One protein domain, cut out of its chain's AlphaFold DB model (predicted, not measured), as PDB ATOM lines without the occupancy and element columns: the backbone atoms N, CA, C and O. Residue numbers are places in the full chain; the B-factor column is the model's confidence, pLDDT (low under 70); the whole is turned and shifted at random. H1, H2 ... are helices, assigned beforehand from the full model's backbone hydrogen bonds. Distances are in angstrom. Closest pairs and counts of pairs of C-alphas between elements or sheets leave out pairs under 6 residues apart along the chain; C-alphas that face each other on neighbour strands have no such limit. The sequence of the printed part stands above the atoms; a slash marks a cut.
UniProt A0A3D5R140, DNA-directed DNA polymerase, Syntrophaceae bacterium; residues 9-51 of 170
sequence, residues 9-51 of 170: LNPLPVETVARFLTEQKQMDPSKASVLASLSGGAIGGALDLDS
ATOM      1  N   LEU A   9     169.368  21.214 -58.995       75.06
ATOM      2  CA  LEU A   9     167.937  21.484 -58.994       75.06
ATOM      3  C   LEU A   9     167.275  20.461 -58.073       75.06
ATOM      4  O   LEU A   9     167.258  19.270 -58.378       75.06
ATOM      5  N   ASN A  10     166.782  20.924 -56.928       80.50
ATOM      6  CA  ASN A  10     166.012  20.086 -56.016       80.50
ATOM      7  C   ASN A  10     164.533  20.087 -56.436       80.50
ATOM      8  O   ASN A  10     164.058  21.114 -56.932       80.50
ATOM      9  N   PRO A  11     163.801  18.982 -56.209       83.31
ATOM     10  CA  PRO A  11     162.353  18.946 -56.374       83.31
ATOM     11  C   PRO A  11     161.660  20.090 -55.633       83.31
ATOM     12  O   PRO A  11     162.004  20.394 -54.487       83.31
ATOM     13  N   LEU A  12     160.685  20.720 -56.284       88.00
ATOM     14  CA  LEU A  12     159.872  21.762 -55.665       88.00
ATOM     15  C   LEU A  12     158.798  21.146 -54.755       88.00
ATOM     16  O   LEU A  12     158.307  20.054 -55.050       88.00
ATOM     17  N   PRO A  13     158.372  21.852 -53.690       89.81
ATOM     18  CA  PRO A  13     157.183  21.470 -52.932       89.81
ATOM     19  C   PRO A  13     155.953  21.375 -53.841       89.81
ATOM     20  O   PRO A  13     155.802  22.184 -54.766       89.81
ATOM     21  N   VAL A  14     155.060  20.423 -53.560       88.75
ATOM     22  CA  VAL A  14     153.843  20.178 -54.356       88.75
ATOM     23  C   VAL A  14     153.003  21.450 -54.471       88.75
ATOM     24  O   VAL A  14     152.548  21.794 -55.557       88.75
ATOM     25  N   GLU A  15     152.896  22.220 -53.390       92.44
ATOM     26  CA  GLU A  15     152.153  23.481 -53.338       92.44
ATOM     27  C   GLU A  15     152.753  24.531 -54.282       92.44
ATOM     28  O   GLU A  15     152.036  25.335 -54.876       92.44
ATOM     29  N   THR A  16     154.078  24.516 -54.457       94.56
ATOM     30  CA  THR A  16     154.770  25.437 -55.369       94.56
ATOM     31  C   THR A  16     154.510  25.067 -56.825       94.56
ATOM     32  O   THR A  16     154.280  25.958 -57.642       94.56
ATOM     33  N   VAL A  17     154.504  23.769 -57.150       93.75
ATOM     34  CA  VAL A  17     154.162  23.293 -58.499       93.75
ATOM     35  C   VAL A  17     152.690  23.569 -58.808       93.75
ATOM     36  O   VAL A  17     152.396  24.129 -59.860       93.75
ATOM     37  N   ALA A  18     151.774  23.265 -57.882       94.56
ATOM     38  CA  ALA A  18     150.343  23.517 -58.049       94.56
ATOM     39  C   ALA A  18     150.062  25.008 -58.284       94.56
ATOM     40  O   ALA A  18     149.399  25.364 -59.255       94.56
ATOM     41  N   ARG A  19     150.659  25.888 -57.466       96.50
ATOM     42  CA  ARG A  19     150.556  27.342 -57.648       96.50
ATOM     43  C   ARG A  19     151.055  27.781 -59.023       96.50
ATOM     44  O   ARG A  19     150.387  28.571 -59.680       96.50
ATOM     45  N   PHE A  20     152.190  27.254 -59.485       96.25
ATOM     46  CA  PHE A  20     152.699  27.560 -60.822       96.25
ATOM     47  C   PHE A  20     151.709  27.144 -61.923       96.25
ATOM     48  O   PHE A  20     151.442  27.927 -62.832       96.25
ATOM     49  N   LEU A  21     151.143  25.936 -61.843       95.00
ATOM     50  CA  LEU A  21     150.173  25.443 -62.825       95.00
ATOM     51  C   LEU A  21     148.886  26.285 -62.835       95.00
ATOM     52  O   LEU A  21     148.373  26.617 -63.902       95.00
ATOM     53  N   THR A  22     148.386  26.696 -61.673       96.12
ATOM     54  CA  THR A  22     147.186  27.538 -61.599       96.12
ATOM     55  C   THR A  22     147.462  28.968 -62.069       96.12
ATOM     56  O   THR A  22     146.757  29.474 -62.936       96.12
ATOM     57  N   GLU A  23     148.502  29.628 -61.555       96.50
ATOM     58  CA  GLU A  23     148.753  31.051 -61.826       96.50
ATOM     59  C   GLU A  23     149.355  31.299 -63.214       96.50
ATOM     60  O   GLU A  23     148.956  32.233 -63.907       96.50
ATOM     61  N   GLN A  24     150.321  30.476 -63.635       95.19
ATOM     62  CA  GLN A  24     151.086  30.707 -64.869       95.19
ATOM     63  C   GLN A  24     150.529  29.937 -66.066       95.19
ATOM     64  O   GLN A  24     150.756  30.329 -67.211       95.19
ATOM     65  N   LYS A  25     149.830  28.824 -65.822       92.31
ATOM     66  CA  LYS A  25     149.241  27.981 -66.875       92.31
ATOM     67  C   LYS A  25     147.718  28.013 -66.892       92.31
ATOM     68  O   LYS A  25     147.137  27.388 -67.770       92.31
ATOM     69  N   GLN A  26     147.096  28.777 -65.986       93.38
ATOM     70  CA  GLN A  26     145.645  28.991 -65.930       93.38
ATOM     71  C   GLN A  26     144.865  27.672 -65.825       93.38
ATOM     72  O   GLN A  26     143.743  27.550 -66.313       93.38
ATOM     73  N   MET A  27     145.482  26.669 -65.201       93.06
ATOM     74  CA  MET A  27     144.890  25.353 -65.025       93.06
ATOM     75  C   MET A  27     143.906  25.356 -63.854       93.06
ATOM     76  O   MET A  27     144.130  26.034 -62.848       93.06
ATOM     77  N   ASP A  28     142.847  24.554 -63.969       93.62
ATOM     78  CA  ASP A  28     141.903  24.321 -62.876       93.62
ATOM     79  C   ASP A  28     142.640  23.893 -61.582       93.62
ATOM     80  O   ASP A  28     143.515  23.022 -61.651       93.62
ATOM     81  N   PRO A  29     142.315  24.467 -60.403       92.81
ATOM     82  CA  PRO A  29     143.010  24.163 -59.151       92.81
ATOM     83  C   PRO A  29     142.996  22.682 -58.753       92.81
ATOM     84  O   PRO A  29     143.992  22.184 -58.223       92.81
ATOM     85  N   SER A  30     141.898  21.965 -59.020       89.81
ATOM     86  CA  SER A  30     141.795  20.533 -58.718       89.81
ATOM     87  C   SER A  30     142.760  19.743 -59.598       89.81
ATOM     88  O   SER A  30     143.585  18.974 -59.096       89.81
ATOM     89  N   LYS A  31     142.748  20.017 -60.911       89.38
ATOM     90  CA  LYS A  31     143.675  19.398 -61.870       89.38
ATOM     91  C   LYS A  31     145.135  19.714 -61.530       89.38
ATOM     92  O   LYS A  31     145.959  18.804 -61.454       89.38
ATOM     93  N   ALA A  32     145.448  20.979 -61.249       91.94
ATOM     94  CA  ALA A  32     146.789  21.433 -60.888       91.94
ATOM     95  C   ALA A  32     147.331  20.721 -59.639       91.94
ATOM     96  O   ALA A  32     148.491  20.308 -59.623       91.94
ATOM     97  N   SER A  33     146.495  20.529 -58.613       89.50
ATOM     98  CA  SER A  33     146.877  19.806 -57.394       89.50
ATOM     99  C   SER A  33     147.214  18.337 -57.667       89.50
ATOM    100  O   SER A  33     148.183  17.805 -57.114       89.50
ATOM    101  N   VAL A  34     146.438  17.676 -58.534       86.88
ATOM    102  CA  VAL A  34     146.680  16.279 -58.924       86.88
ATOM    103  C   VAL A  34     147.991  16.164 -59.703       86.88
ATOM    104  O   VAL A  34     148.871  15.401 -59.306       86.88
ATOM    105  N   LEU A  35     148.177  16.969 -60.754       89.06
ATOM    106  CA  LEU A  35     149.399  16.929 -61.565       89.06
ATOM    107  C   LEU A  35     150.645  17.280 -60.747       89.06
ATOM    108  O   LEU A  35     151.681  16.631 -60.891       89.06
ATOM    109  N   ALA A  36     150.548  18.257 -59.843       89.81
ATOM    110  CA  ALA A  36     151.645  18.625 -58.957       89.81
ATOM    111  C   ALA A  36     152.070  17.456 -58.060       89.81
ATOM    112  O   ALA A  36     153.266  17.172 -57.959       89.81
ATOM    113  N   SER A  37     151.110  16.740 -57.474       85.44
ATOM    114  CA  SER A  37     151.380  15.575 -56.619       85.44
ATOM    115  C   SER A  37     152.066  14.445 -57.396       85.44
ATOM    116  O   SER A  37     153.027  13.848 -56.916       85.44
ATOM    117  N   LEU A  38     151.644  14.213 -58.642       83.69
ATOM    118  CA  LEU A  38     152.176  13.155 -59.510       83.69
ATOM    119  C   LEU A  38     153.510  13.506 -60.193       83.69
ATOM    120  O   LEU A  38     154.172  12.620 -60.750       83.69
ATOM    121  N   SER A  39     153.898  14.784 -60.168       85.81
ATOM    122  CA  SER A  39     155.089  15.311 -60.844       85.81
ATOM    123  C   SER A  39     156.399  15.055 -60.106       85.81
ATOM    124  O   SER A  39     157.476  15.238 -60.677       85.81
ATOM    125  N   GLY A  40     156.329  14.710 -58.817       81.06
ATOM    126  CA  GLY A  40     157.521  14.587 -57.983       81.06
ATOM    127  C   GLY A  40     158.289  15.898 -57.794       81.06
ATOM    128  O   GLY A  40     159.498  15.865 -57.587       81.06
ATOM    129  N   GLY A  41     157.614  17.048 -57.913       85.12
ATOM    130  CA  GLY A  41     158.212  18.375 -57.748       85.12
ATOM    131  C   GLY A  41     158.839  18.963 -59.018       85.12
ATOM    132  O   GLY A  41     159.499  20.002 -58.942       85.12
ATOM    133  N   ALA A  42     158.656  18.328 -60.181       86.06
ATOM    134  CA  ALA A  42     159.145  18.817 -61.468       86.06
ATOM    135  C   ALA A  42     158.025  19.504 -62.265       86.06
ATOM    136  O   ALA A  42     157.106  18.845 -62.736       86.06
ATOM    137  N   ILE A  43     158.134  20.819 -62.496       88.94
ATOM    138  CA  ILE A  43     157.134  21.575 -63.280       88.94
ATOM    139  C   ILE A  43     156.954  20.988 -64.685       88.94
ATOM    140  O   ILE A  43     155.825  20.791 -65.113       88.94
ATOM    141  N   GLY A  44     158.055  20.698 -65.388       85.31
ATOM    142  CA  GLY A  44     157.996  20.079 -66.718       85.31
ATOM    143  C   GLY A  44     157.269  18.737 -66.676       85.31
ATOM    144  O   GLY A  44     156.305  18.549 -67.401       85.31
ATOM    145  N   GLY A  45     157.632  17.879 -65.717       82.00
ATOM    146  CA  GLY A  45     156.952  16.603 -65.510       82.00
ATOM    147  C   GLY A  45     155.466  16.752 -65.180       82.00
ATOM    148  O   GLY A  45     154.679  15.920 -65.598       82.00
ATOM    149  N   ALA A  46     155.055  17.812 -64.479       87.69
ATOM    150  CA  ALA A  46     153.640  18.086 -64.233       87.69
ATOM    151  C   ALA A  46     152.884  18.463 -65.519       87.69
ATOM    152  O   ALA A  46     151.750  18.038 -65.707       87.69
ATOM    153  N   LEU A  47     153.513  19.237 -66.408       87.31
ATOM    154  CA  LEU A  47     152.939  19.619 -67.704       87.31
ATOM    155  C   LEU A  47     152.872  18.439 -68.671       87.31
ATOM    156  O   LEU A  47     151.889  18.293 -69.387       87.31
ATOM    157  N   ASP A  48     153.876  17.566 -68.644       83.62
ATOM    158  CA  ASP A  48     153.890  16.344 -69.449       83.62
ATOM    159  C   ASP A  48     152.827  15.325 -68.985       83.62
ATOM    160  O   ASP A  48     152.603  14.319 -69.654       83.62
ATOM    161  N   LEU A  49     152.188  15.551 -67.829       80.00
ATOM    162  CA  LEU A  49     151.073  14.755 -67.307       80.00
ATOM    163  C   LEU A  49     149.701  15.371 -67.620       80.00
ATOM    164  O   LEU A  49     148.682  14.799 -67.237       80.00
ATOM    165  N   ASP A  50     149.651  16.516 -68.303       81.38
ATOM    166  CA  ASP A  50     148.422  17.255 -68.615       81.38
ATOM    167  C   ASP A  50     147.598  16.621 -69.762       81.38
ATOM    168  O   ASP A  50     147.011  17.317 -70.590       81.38
ATOM    169  N   SER A  51     147.535  15.286 -69.822       79.62
ATOM    170  CA  SER A  51     146.677  14.528 -70.737       79.62
ATOM    171  C   SER A  51     146.048  13.316 -70.041       79.62
ATOM    172  O   SER A  51     146.669  12.657 -69.204       79.62
TER     173      SER A  51
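Overview. This is residues 9 to 51 of the 170 residues of the protein "DNA-directed DNA polymerase" of Syntrophaceae bacterium (UniProt A0A3D5R140). Three helices make a small triangular cluster: the two longer ones, H1 and H2, cross steeply, and the very short H3 packs on both of them. Before H1, residues 9 to 13 form a tail with no named element, and Leu 9 in that tail is at one end of the greatest distance in the domain. The printed part has 43 residues with three named helices, in the order H1, H2, H3, and no named strand; the class is all helix, with 27 of the 43 residues in the helices. The whole is compact, with a radius of gyration of the C-alphas of 8.7 A, and the C-alphas span 26 by 19 by 14 A.

Arrangement. Begin with H1, residues 14 to 25, the longest helix with 12 residues. Look next at H2, residues 29 to 38, which touches H1 with 17 pairs of C-alphas within 8 A. Their closest C-alphas are those of Ala 18 and Ala 32, 5.0 A apart. The two helices run opposite ways at a steep tilt of 49 degrees, and their centres are 8.5 A apart. Now look at H3, residues 43 to 47, which touches H1 with 4 pairs of C-alphas within 8 A. H1 touches H3 with residues 17 to 21 alone, and the closest C-alphas of the two are those of Val 17 and Ile 43, 5.9 A apart. H3 also touches H2, and here the closest C-alphas are those of Leu 35 and Ala 46, 5.1 A apart. In the backbones of H1, H2 and H3, every O i to N i+4 pair is within hydrogen-bond range.

Along the chain. Find C-alpha 14 at (153.843, 20.178, -54.356); from there H1 runs 15.5 A to C-alpha 25 at (149.241, 27.981, -66.875). After residues 26 to 28, H2 runs from Pro 29 to Leu 38, 14.3 A from first to last C-alpha. After residues 39 to 42, H3 runs 6.4 A from Ile 43 to Leu 47, whose C-alpha is at (152.939, 19.619, -67.704).

Size, cuts and confidence. The printed part runs from residue 9 to residue 51 with no cut. The two C-alphas farthest apart are those of Leu 9 and Asp 28, 26.5 A, and the first and last printed C-alphas, of Leu 9 and Ser 51, are 25.3 A apart. The link from H1 to H2, with 3 residues, and the link from H2 to H3, with 4, are both tight. In the B-factor column of this model you will find a mean pLDDT of the printed part of 88.6, and no printed residue is under 70.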